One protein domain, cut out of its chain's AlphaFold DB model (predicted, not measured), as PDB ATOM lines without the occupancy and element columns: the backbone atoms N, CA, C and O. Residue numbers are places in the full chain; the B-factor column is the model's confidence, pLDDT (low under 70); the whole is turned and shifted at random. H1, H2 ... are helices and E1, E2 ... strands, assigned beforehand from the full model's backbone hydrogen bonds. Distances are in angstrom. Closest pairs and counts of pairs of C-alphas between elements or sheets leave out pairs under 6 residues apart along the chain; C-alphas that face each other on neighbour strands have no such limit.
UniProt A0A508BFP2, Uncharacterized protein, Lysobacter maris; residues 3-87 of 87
ATOM      1  N   ILE A   3      96.820 132.654 138.111       88.94
ATOM      2  CA  ILE A   3      96.481 133.864 138.864       88.94
ATOM      3  C   ILE A   3      95.225 134.497 138.267       88.94
ATOM      4  O   ILE A   3      95.135 134.707 137.060       88.94
ATOM      5  N   SER A   4      94.252 134.815 139.118       92.88
ATOM      6  CA  SER A   4      93.169 135.732 138.772       92.88
ATOM      7  C   SER A   4      93.701 137.151 138.843       92.88
ATOM      8  O   SER A   4      93.975 137.659 139.931       92.88
ATOM      9  N   VAL A   5      93.891 137.773 137.685       94.06
ATOM     10  CA  VAL A   5      94.458 139.119 137.584       94.06
ATOM     11  C   VAL A   5      93.457 140.155 138.095       94.06
ATOM     12  O   VAL A   5      92.326 140.215 137.625       94.06
ATOM     13  N   ILE A   6      93.904 141.005 139.022       94.44
ATOM     14  CA  ILE A   6      93.179 142.212 139.441       94.44
ATOM     15  C   ILE A   6      93.632 143.389 138.572       94.44
ATOM     16  O   ILE A   6      92.808 144.085 137.987       94.44
ATOM     17  N   ARG A   7      94.952 143.617 138.496       94.56
ATOM     18  CA  ARG A   7      95.577 144.700 137.717       94.56
ATOM     19  C   ARG A   7      97.069 144.435 137.463       94.56
ATOM     20  O   ARG A   7      97.654 143.604 138.163       94.56
ATOM     21  N   PRO A   8      97.712 145.138 136.513       94.69
ATOM     22  CA  PRO A   8      99.170 145.140 136.395       94.69
ATOM     23  C   PRO A   8      99.834 145.607 137.696       94.69
ATOM     24  O   PRO A   8      99.328 146.518 138.359       94.69
ATOM     25  N   PHE A   9     100.955 144.982 138.054       92.25
ATOM     26  CA  PHE A   9     101.766 145.396 139.196       92.25
ATOM     27  C   PHE A   9     102.662 146.561 138.770       92.25
ATOM     28  O   PHE A   9     103.500 146.412 137.881       92.25
ATOM     29  N   SER A  10     102.434 147.740 139.343       91.56
ATOM     30  CA  SER A  10     103.107 148.970 138.927       91.56
ATOM     31  C   SER A  10     104.419 149.197 139.688       91.56
ATOM     32  O   SER A  10     104.659 148.629 140.753       91.56
ATOM     33  N   ASN A  11     105.260 150.104 139.180       89.81
ATOM     34  CA  ASN A  11     106.447 150.561 139.913       89.81
ATOM     35  C   ASN A  11     106.083 151.261 141.234       89.81
ATOM     36  O   ASN A  11     106.861 151.228 142.186       89.81
ATOM     37  N   GLU A  12     104.907 151.892 141.303       91.75
ATOM     38  CA  GLU A  12     104.400 152.489 142.539       91.75
ATOM     39  C   GLU A  12     104.072 151.403 143.569       91.75
ATOM     40  O   GLU A  12     104.498 151.517 144.719       91.75
ATOM     41  N   ASP A  13     103.424 150.309 143.145       90.00
ATOM     42  CA  ASP A  13     103.171 149.148 144.005       90.00
ATOM     43  C   ASP A  13     104.478 148.545 144.520       90.00
ATOM     44  O   ASP A  13     104.616 148.269 145.713       90.00
ATOM     45  N   ALA A  14     105.465 148.388 143.635       88.31
ATOM     46  CA  ALA A  14     106.784 147.895 144.006       88.31
ATOM     47  C   ALA A  14     107.425 148.782 145.085       88.31
ATOM     48  O   ALA A  14     107.883 148.272 146.107       88.31
ATOM     49  N   ALA A  15     107.393 150.107 144.918       87.81
ATOM     50  CA  ALA A  15     107.973 151.048 145.873       87.81
ATOM     51  C   ALA A  15     107.275 151.021 147.247       87.81
ATOM     52  O   ALA A  15     107.942 151.059 148.288       87.81
ATOM     53  N   VAL A  16     105.938 150.943 147.286       91.75
ATOM     54  CA  VAL A  16     105.200 150.890 148.562       91.75
ATOM     55  C   VAL A  16     105.372 149.550 149.271       91.75
ATOM     56  O   VAL A  16     105.527 149.531 150.495       91.75
ATOM     57  N   VAL A  17     105.407 148.440 148.526       90.38
ATOM     58  CA  VAL A  17     105.665 147.105 149.081       90.38
ATOM     59  C   VAL A  17     107.095 147.021 149.611       90.38
ATOM     60  O   VAL A  17     107.296 146.547 150.727       90.38
ATOM     61  N   GLU A  18     108.072 147.560 148.885       87.81
ATOM     62  CA  GLU A  18     109.475 147.624 149.306       87.81
ATOM     63  C   GLU A  18     109.641 148.401 150.619       87.81
ATOM     64  O   GLU A  18     110.266 147.929 151.576       87.81
ATOM     65  N   LYS A  19     108.985 149.561 150.733       88.50
ATOM     66  CA  LYS A  19     108.953 150.341 151.978       88.50
ATOM     67  C   LYS A  19     108.272 149.579 153.118       88.50
ATOM     68  O   LYS A  19     108.708 149.670 154.270       88.50
ATOM     69  N   ALA A  20     107.192 148.850 152.832       89.75
ATOM     70  CA  ALA A  20     106.503 148.028 153.821       89.75
ATOM     71  C   ALA A  20     107.386 146.868 154.304       89.75
ATOM     72  O   ALA A  20     107.455 146.629 155.511       89.75
ATOM     73  N   ALA A  21     108.102 146.205 153.397       86.94
ATOM     74  CA  ALA A  21     109.031 145.129 153.718       86.94
ATOM     75  C   ALA A  21     110.209 145.619 154.548       86.94
ATOM     76  O   ALA A  21     110.506 145.014 155.571       86.94
ATOM     77  N   ALA A  22     110.820 146.752 154.190       85.69
ATOM     78  CA  ALA A  22     111.885 147.352 154.988       85.69
ATOM     79  C   ALA A  22     111.437 147.565 156.446       85.69
ATOM     80  O   ALA A  22     112.100 147.117 157.378       85.69
ATOM     81  N   ARG A  23     110.254 148.164 156.647       88.94
ATOM     82  CA  ARG A  23     109.678 148.373 157.987       88.94
ATOM     83  C   ARG A  23     109.372 147.065 158.710       88.94
ATOM     84  O   ARG A  23     109.594 146.979 159.917       88.94
ATOM     85  N   PHE A  24     108.827 146.079 158.000       88.50
ATOM     86  CA  PHE A  24     108.508 144.767 158.557       88.50
ATOM     87  C   PHE A  24     109.780 144.060 159.035       88.50
ATOM     88  O   PHE A  24     109.853 143.645 160.190       88.50
ATOM     89  N   CYS A  25     110.812 144.021 158.193       84.88
ATOM     90  CA  CYS A  25     112.093 143.413 158.519       84.88
ATOM     91  C   CYS A  25     112.761 144.088 159.720       84.88
ATOM     92  O   CYS A  25     113.125 143.400 160.671       84.88
ATOM     93  N   THR A  26     112.831 145.426 159.747       86.06
ATOM     94  CA  THR A  26     113.375 146.169 160.898       86.06
ATOM     95  C   THR A  26     112.604 145.881 162.187       86.06
ATOM     96  O   THR A  26     113.214 145.684 163.232       86.06
ATOM     97  N   ARG A  27     111.266 145.823 162.134       87.44
ATOM     98  CA  ARG A  27     110.425 145.564 163.314       87.44
ATOM     99  C   ARG A  27     110.616 144.159 163.885       87.44
ATOM    100  O   ARG A  27     110.508 143.983 165.093       87.44
ATOM    101  N   HIS A  28     110.837 143.177 163.019       83.00
ATOM    102  CA  HIS A  28     110.902 141.766 163.392       83.00
ATOM    103  C   HIS A  28     112.335 141.214 163.441       83.00
ATOM    104  O   HIS A  28     112.507 140.014 163.619       83.00
ATOM    105  N   GLY A  29     113.358 142.069 163.304       78.12
ATOM    106  CA  GLY A  29     114.765 141.654 163.334       78.12
ATOM    107  C   GLY A  29     115.164 140.731 162.176       78.12
ATOM    108  O   GLY A  29     116.115 139.968 162.307       78.12
ATOM    109  N   ILE A  30     114.435 140.776 161.057       79.94
ATOM    110  CA  ILE A  30     114.690 139.931 159.885       79.94
ATOM    111  C   ILE A  30     115.788 140.592 159.054       79.94
ATOM    112  O   ILE A  30     115.639 141.733 158.607       79.94
ATOM    113  N   GLN A  31     116.884 139.877 158.823       70.38
ATOM    114  CA  GLN A  31     117.906 140.316 157.879       70.38
ATOM    115  C   GLN A  31     117.391 140.150 156.448       70.38
ATOM    116  O   GLN A  31     116.822 139.120 156.089       70.38
ATOM    117  N   ARG A  32     117.568 141.188 155.629       64.81
ATOM    118  CA  ARG A  32     117.300 141.105 154.194       64.81
ATOM    119  C   ARG A  32     118.525 140.464 153.553       64.81
ATOM    120  O   ARG A  32     119.593 141.066 153.612       64.81
ATOM    121  N   ASP A  33     118.383 139.266 152.991       57.66
ATOM    122  CA  ASP A  33     119.456 138.663 152.194       57.66
ATOM    123  C   ASP A  33     119.711 139.578 150.985       57.66
ATOM    124  O   ASP A  33     118.841 139.751 150.130       57.66
ATOM    125  N   ALA A  34     120.883 140.213 150.955       48.78
ATOM    126  CA  ALA A  34     121.335 141.063 149.854       48.78
ATOM    127  C   ALA A  34     121.957 140.250 148.701       48.78
ATOM    128  O   ALA A  34     122.191 140.795 147.626       48.78
ATOM    129  N   ASP A  35     122.190 138.951 148.916       42.41
ATOM    130  CA  ASP A  35     123.025 138.098 148.061       42.41
ATOM    131  C   ASP A  35     122.242 137.214 147.073       42.41
ATOM    132  O   ASP A  35     122.824 136.318 146.464       42.41
ATOM    133  N   TYR A  36     120.937 137.440 146.873       43.06
ATOM    134  CA  TYR A  36     120.189 136.767 145.802       43.06
ATOM    135  C   TYR A  36     120.184 137.629 144.527       43.06
ATOM    136  O   TYR A  36     119.492 138.648 144.493       43.06
ATOM    137  N   PRO A  37     120.921 137.242 143.462       38.94
ATOM    138  CA  PRO A  37     121.084 138.054 142.253       38.94
ATOM    139  C   PRO A  37     119.884 137.998 141.297       38.94
ATOM    140  O   PRO A  37     119.891 138.693 140.284       38.94
ATOM    141  N   ASP A  38     118.851 137.202 141.594       40.53
ATOM    142  CA  ASP A  38     117.614 137.161 140.806       40.53
ATOM    143  C   ASP A  38     116.697 138.325 141.202       40.53
ATOM    144  O   ASP A  38     115.654 138.184 141.839       40.53
ATOM    145  N   ALA A  39     117.144 139.515 140.807       35.62
ATOM    146  CA  ALA A  39     116.480 140.801 140.936       35.62
ATOM    147  C   ALA A  39     115.264 140.931 139.997       35.62
ATOM    148  O   ALA A  39     115.138 141.896 139.243       35.62
ATOM    149  N   TYR A  40     114.334 139.981 140.058       35.59
ATOM    150  CA  TYR A  40     112.943 140.317 139.789       35.59
ATOM    151  C   TYR A  40     112.360 140.896 141.073       35.59
ATOM    152  O   TYR A  40     112.679 140.428 142.159       35.59
ATOM    153  N   MET A  41     111.554 141.948 140.934       37.66
ATOM    154  CA  MET A  41     110.890 142.729 141.986       37.66
ATOM    155  C   MET A  41     109.907 141.913 142.847       37.66
ATOM    156  O   MET A  41     108.754 142.285 143.044       37.66
ATOM    157  N   ASP A  42     110.348 140.785 143.368       40.47
ATOM    158  CA  ASP A  42     109.678 140.019 144.383       40.47
ATOM    159  C   ASP A  42     110.255 140.510 145.701       40.47
ATOM    160  O   ASP A  42     111.238 139.991 146.230       40.47
ATOM    161  N   VAL A  43     109.611 141.528 146.270       44.53
ATOM    162  CA  VAL A  43     109.725 141.844 147.696       44.53
ATOM    163  C   VAL A  43     109.055 140.708 148.482       44.53
ATOM    164  O   VAL A  43     108.073 140.863 149.208       44.53
ATOM    165  N   ARG A  44     109.553 139.495 148.285       50.12
ATOM    166  CA  ARG A  44     109.243 138.340 149.091       50.12
ATOM    167  C   ARG A  44     110.185 138.460 150.260       50.12
ATOM    168  O   ARG A  44     111.364 138.137 150.146       50.12
ATOM    169  N   VAL A  45     109.665 138.934 151.387       53.56
ATOM    170  CA  VAL A  45     110.288 138.647 152.678       53.56
ATOM    171  C   VAL A  45     110.388 137.123 152.748       53.56
ATOM    172  O   VAL A  45     109.391 136.438 152.974       53.56
ATOM    173  N   HIS A  46     111.565 136.587 152.424       51.59
ATOM    174  CA  HIS A  46     111.830 135.158 152.442       51.59
ATOM    175  C   HIS A  46     111.930 134.749 153.907       51.59
ATOM    176  O   HIS A  46     112.999 134.736 154.510       51.59
ATOM    177  N   LEU A  47     110.776 134.468 154.510       55.91
ATOM    178  CA  LEU A  47     110.697 133.826 155.812       55.91
ATOM    179  C   LEU A  47     111.177 132.385 155.606       55.91
ATOM    180  O   LEU A  47     110.418 131.526 155.169       55.91
ATOM    181  N   ARG A  48     112.479 132.164 155.830       45.12
ATOM    182  CA  ARG A  48     113.234 130.930 155.525       45.12
ATOM    183  C   ARG A  48     112.729 129.667 156.238       45.12
ATOM    184  O   ARG A  48     113.221 128.587 155.942       45.12
ATOM    185  N   ASN A  49     111.765 129.784 157.149       44.72
ATOM    186  CA  ASN A  49     111.240 128.679 157.939       44.72
ATOM    187  C   ASN A  49     109.747 128.457 157.671       44.72
ATOM    188  O   ASN A  49     108.914 129.319 157.961       44.72
ATOM    189  N   GLU A  50     109.396 127.256 157.203       44.47
ATOM    190  CA  GLU A  50     108.008 126.771 157.104       44.47
ATOM    191  C   GLU A  50     107.274 126.778 158.462       44.47
ATOM    192  O   GLU A  50     106.044 126.757 158.508       44.47
ATOM    193  N   SER A  51     108.012 126.875 159.573       43.97
ATOM    194  CA  SER A  51     107.492 126.966 160.938       43.97
ATOM    195  C   SER A  51     107.025 128.368 161.372       43.97
ATOM    196  O   SER A  51     106.287 128.464 162.352       43.97
ATOM    197  N   ASP A  52     107.329 129.447 160.637       54.09
ATOM    198  CA  ASP A  52     106.937 130.827 160.999       54.09
ATOM    199  C   ASP A  52     105.600 131.270 160.371       54.09
ATOM    200  O   ASP A  52     105.447 132.350 159.786       54.09
ATOM    201  N   ASN A  53     104.580 130.425 160.535       67.75
ATOM    202  CA  ASN A  53     103.205 130.671 160.082       67.75
ATOM    203  C   ASN A  53     102.646 132.053 160.529       67.75
ATOM    204  O   ASN A  53     102.035 132.739 159.704       67.75
ATOM    205  N   PRO A  54     102.907 132.544 161.765       78.81
ATOM    206  CA  PRO A  54     102.417 133.856 162.200       78.81
ATOM    207  C   PRO A  54     103.073 135.033 161.469       78.81
ATOM    208  O   PRO A  54     102.378 135.959 161.054       78.81
ATOM    209  N   LEU A  55     104.398 135.008 161.270       80.44
ATOM    210  CA  LEU A  55     105.105 136.096 160.581       80.44
ATOM    211  C   LEU A  55     104.688 136.181 159.117       80.44
ATOM    212  O   LEU A  55     104.531 137.283 158.594       80.44
ATOM    213  N   ARG A  56     104.429 135.040 158.470       80.69
ATOM    214  CA  ARG A  56     103.937 135.013 157.090       80.69
ATOM    215  C   ARG A  56     102.547 135.628 156.972       80.69
ATOM    216  O   ARG A  56     102.305 136.404 156.054       80.69
ATOM    217  N   GLN A  57     101.650 135.336 157.912       84.31
ATOM    218  CA  GLN A  57     100.320 135.951 157.948       84.31
ATOM    219  C   GLN A  57     100.389 137.458 158.228       84.31
ATOM    220  O   GLN A  57      99.678 138.234 157.587       84.31
ATOM    221  N   LEU A  58     101.271 137.884 159.139       88.94
ATOM    222  CA  LEU A  58     101.502 139.301 159.427       88.94
ATOM    223  C   LEU A  58     102.067 140.036 158.212       88.94
ATOM    224  O   LEU A  58     101.571 141.110 157.864       88.94
ATOM    225  N   TRP A  59     103.051 139.443 157.535       89.50
ATOM    226  CA  TRP A  59     103.579 139.986 156.290       89.50
ATOM    227  C   TRP A  59     102.487 140.075 155.225       89.50
ATOM    228  O   TRP A  59     102.321 141.131 154.627       89.50
ATOM    229  N   GLN A  60     101.680 139.028 155.046       90.06
ATOM    230  CA  GLN A  60     100.578 139.035 154.085       90.06
ATOM    231  C   GLN A  60      99.588 140.177 154.355       90.06
ATOM    232  O   GLN A  60      99.155 140.855 153.425       90.06
ATOM    233  N   ALA A  61      99.262 140.447 155.622       91.56
ATOM    234  CA  ALA A  61      98.428 141.589 155.995       91.56
ATOM    235  C   ALA A  61      99.094 142.939 155.686       91.56
ATOM    236  O   ALA A  61      98.432 143.861 155.205       91.56
ATOM    237  N   CYS A  62     100.404 143.059 155.921       92.50
ATOM    238  CA  CYS A  62     101.180 144.233 155.529       92.50
ATOM    239  C   CYS A  62     101.212 144.425 154.009       92.50
ATOM    240  O   CYS A  62     101.010 145.546 153.549       92.50
ATOM    241  N   PHE A  63     101.412 143.350 153.249       92.06
ATOM    242  CA  PHE A  63     101.428 143.347 151.791       92.06
ATOM    243  C   PHE A  63     100.080 143.787 151.216       92.06
ATOM    244  O   PHE A  63     100.043 144.749 150.454       92.06
ATOM    245  N   CYS A  64      98.970 143.175 151.651       93.62
ATOM    246  CA  CYS A  64      97.623 143.557 151.208       93.62
ATOM    247  C   CYS A  64      97.360 145.049 151.466       93.62
ATOM    248  O   CYS A  64      96.935 145.774 150.569       93.62
ATOM    249  N   ARG A  65      97.713 145.538 152.666       94.88
ATOM    250  CA  ARG A  65      97.596 146.961 153.008       94.88
ATOM    251  C   ARG A  65      98.472 147.848 152.119       94.88
ATOM    252  O   ARG A  65      98.029 148.931 151.755       94.88
ATOM    253  N   ALA A  66      99.696 147.424 151.803       93.50
ATOM    254  CA  ALA A  66     100.620 148.198 150.977       93.50
ATOM    255  C   ALA A  66     100.077 148.404 149.558       93.50
ATOM    256  O   ALA A  66     100.161 149.512 149.042       93.50
ATOM    257  N   VAL A  67      99.454 147.379 148.971       92.69
ATOM    258  CA  VAL A  67      98.860 147.452 147.623       92.69
ATOM    259  C   VAL A  67      97.407 147.954 147.609       92.69
ATOM    260  O   VAL A  67      96.750 147.921 146.567       92.69
ATOM    261  N   GLY A  68      96.896 148.409 148.760       94.00
ATOM    262  CA  GLY A  68      95.563 149.001 148.893       94.00
ATOM    263  C   GLY A  68      94.401 148.006 148.815       94.00
ATOM    264  O   GLY A  68      93.288 148.407 148.483       94.00
ATOM    265  N   LEU A  69      94.635 146.724 149.103       93.69
ATOM    266  CA  LEU A  69      93.619 145.673 149.028       93.69
ATOM    267  C   LEU A  69      93.251 145.119 150.416       93.69
ATOM    268  O   LEU A  69      94.079 145.121 151.334       93.69
ATOM    269  N   PRO A  70      92.011 144.619 150.592       94.19
ATOM    270  CA  PRO A  70      91.637 143.857 151.777       94.19
ATOM    271  C   PRO A  70      92.563 142.657 151.980       94.19
ATOM    272  O   PRO A  70      93.133 142.127 151.026       94.19
ATOM    273  N   TYR A  71      92.692 142.210 153.228       93.50
ATOM    274  CA  TYR A  71      93.460 141.006 153.523       93.50
ATOM    275  C   TYR A  71      92.878 139.795 152.784       93.50
ATOM    276  O   TYR A  71      91.742 139.395 153.038       93.50
ATOM    277  N   ASP A  72      93.690 139.181 151.926       91.19
ATOM    278  CA  ASP A  72      93.440 137.860 151.359       91.19
ATOM    279  C   ASP A  72      94.765 137.095 151.301       91.19
ATOM    280  O   ASP A  72      95.778 137.586 150.795       91.19
ATOM    281  N   ARG A  73      94.762 135.867 151.823       88.81
ATOM    282  CA  ARG A  73      95.942 134.993 151.852       88.81
ATOM    283  C   ARG A  73      96.426 134.553 150.468       88.81
ATOM    284  O   ARG A  73      97.553 134.089 150.350       88.81
ATOM    285  N   ARG A  74      95.567 134.640 149.452       90.12
ATOM    286  CA  ARG A  74      95.858 134.262 148.064       90.12
ATOM    287  C   ARG A  74      96.426 135.421 147.260       90.12
ATOM    288  O   ARG A  74      96.877 135.194 146.142       90.12
ATOM    289  N   LEU A  75      96.355 136.648 147.779       91.12
ATOM    290  CA  LEU A  75      96.847 137.816 147.064       91.12
ATOM    291  C   LEU A  75      98.360 137.691 146.856       91.12
ATOM    292  O   LEU A  75      99.108 137.504 147.816       91.12
ATOM    293  N   THR A  76      98.797 137.795 145.608       91.06
ATOM    294  CA  THR A  76     100.185 137.593 145.199       91.06
ATOM    295  C   THR A  76     100.513 138.423 143.959       91.06
ATOM    296  O   THR A  76      99.623 138.983 143.312       91.06
ATOM    297  N   VAL A  77     101.799 138.486 143.621       89.06
ATOM    298  CA  VAL A  77     102.291 139.020 142.351       89.06
ATOM    299  C   VAL A  77     102.832 137.859 141.523       89.06
ATOM    300  O   VAL A  77     103.645 137.073 142.002       89.06
ATOM    301  N   ALA A  78     102.372 137.728 140.281       85.25
ATOM    302  CA  ALA A  78     102.905 136.751 139.337       85.25
ATOM    303  C   ALA A  78     102.825 137.295 137.911       85.25
ATOM    304  O   ALA A  78     101.860 137.966 137.549       85.25
ATOM    305  N   HIS A  79     103.842 137.005 137.094       86.38
ATOM    306  CA  HIS A  79     103.897 137.418 135.684       86.38
ATOM    307  C   HIS A  79     103.663 138.929 135.468       86.38
ATOM    308  O   HIS A  79     103.009 139.317 134.506       86.38
ATOM    309  N   GLY A  80     104.135 139.785 136.385       87.44
ATOM    310  CA  GLY A  80     103.940 141.242 136.316       87.44
ATOM    311  C   GLY A  80     102.535 141.732 136.699       87.44
ATOM    312  O   GLY A  80     102.204 142.893 136.467       87.44
ATOM    313  N   HIS A  81     101.701 140.872 137.284       91.38
ATOM    314  CA  HIS A  81     100.327 141.193 137.662       91.38
ATOM    315  C   HIS A  81     100.095 140.979 139.154       91.38
ATOM    316  O   HIS A  81     100.589 140.013 139.736       91.38
ATOM    317  N   LEU A  82      99.295 141.860 139.750       91.81
ATOM    318  CA  LEU A  82      98.725 141.691 141.079       91.81
ATOM    319  C   LEU A  82      97.411 140.918 140.953       91.81
ATOM    320  O   LEU A  82      96.541 141.282 140.153       91.81
ATOM    321  N   GLY A  83      97.243 139.867 141.747       92.81
ATOM    322  CA  GLY A  83      96.069 139.016 141.637       92.81
ATOM    323  C   GLY A  83      95.947 137.960 142.723       92.81
ATOM    324  O   GLY A  83      96.765 137.886 143.637       92.81
ATOM    325  N   PHE A  84      94.909 137.137 142.625       91.81
ATOM    326  CA  PHE A  84      94.693 136.022 143.542       91.81
ATOM    327  C   PHE A  84      95.229 134.735 142.943       91.81
ATOM    328  O   PHE A  84      94.885 134.377 141.819       91.81
ATOM    329  N   TYR A  85      96.033 134.016 143.714       89.44
ATOM    330  CA  TYR A  85      96.416 132.659 143.381       89.44
ATOM    331  C   TYR A  85      95.177 131.756 143.294       89.44
ATOM    332  O   TYR A  85      94.357 131.727 144.219       89.44
ATOM    333  N   ILE A  86      95.057 131.041 142.176       86.19
ATOM    334  CA  ILE A  86      94.063 129.993 141.958       86.19
ATOM    335  C   ILE A  86      94.839 128.701 141.690       86.19
ATOM    336  O   ILE A  86      95.686 128.671 140.792       86.19
ATOM    337  N   ASP A  87      94.555 127.675 142.490       69.75
ATOM    338  CA  ASP A  87      94.948 126.291 142.204       69.75
ATOM    339  C   ASP A  87      94.060 125.697 141.106       69.75
ATOM    340  O   ASP A  87      92.816 125.825 141.223       69.75
TER     341      ASP A  87
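Overview. This is residues 3 to 87 of the 87 residues of an uncharacterized protein of Lysobacter maris (UniProt A0A508BFP2). A small, strongly twisted sheet of three strands forms one end of the domain, and a hairpin of two helices, H1 and H2, reaches away from it, with a wide loop of residues 29 to 52 between the helices. Residues 34 to 39 and 48 to 54 stick out from the body. The printed part has 85 residues with two named helices and three named strands, in the order E1, H1, H2, E2, E3; the sheet runs E1, E3, E2 and is antiparallel throughout. The class is mixed, helices and strands. The whole is compact, with a radius of gyration of the C-alphas of 12.6 A, and spans 32 by 26 by 22 A.

Along the chain. E1, residues 3 to 8, begins at C-alpha 3 (96.481, 133.864, 138.864) and is 11.9 A long. H1, residues 11 to 28, is the longest helix at 25.5 A and ends at C-alpha 28 (110.902, 141.766, 163.392). H2, residues 53 to 66, is 19.9 A long. E2, residues 75 to 78, measures 9.9 A. E3, residues 81 to 86, measures 13.5 A and ends at C-alpha 86 (94.063, 129.993, 141.958).

Arrangement. In the sheet, E1 and E2 are the edge strands and E3 is the inner one. E1 and E3 are antiparallel at 166 degrees, with N 4 and O 84 within hydrogen-bond range at 2.8 A and N 82 and O 7 at 2.9 A. E2 and E3 form a hairpin, antiparallel at 116 degrees, with N 76 and O 83 within hydrogen-bond range at 2.8 A. E1, H1 with H2, and E2 make a split strand-helix-strand unit, two strands of one sheet that are not neighbours, joined through helices, with E3 between them in the sheet; its crossover is right-handed. H2 is on the sheet but only grazes it, with residues 60 to 64. H1 is not on the sheet. H1 and H2 form a helical hairpin and touch, the closest C-alphas being those of Val 17 and Ala 66, 5.5 A apart. They run opposite ways at a tilt of 37 degrees, only just steep. H1 is apart from E2 and E3. In H1 and H2, every O i to N i+4 pair is within hydrogen-bond range.

Size, cuts and confidence. The two C-alphas farthest apart, those of Ser 4 and Gly 29, are 33.2 A apart. The printed part has no cut and ends at Asp 87, the chain's last residue. The link from H1 to H2 is long, 24 residues; the link from H2 to E2 is short, and those from E1 to H1 and from E2 to E3 are tight. The mean pLDDT of the printed part is 78.0; residues 32 to 53 and residue 87 are under 70.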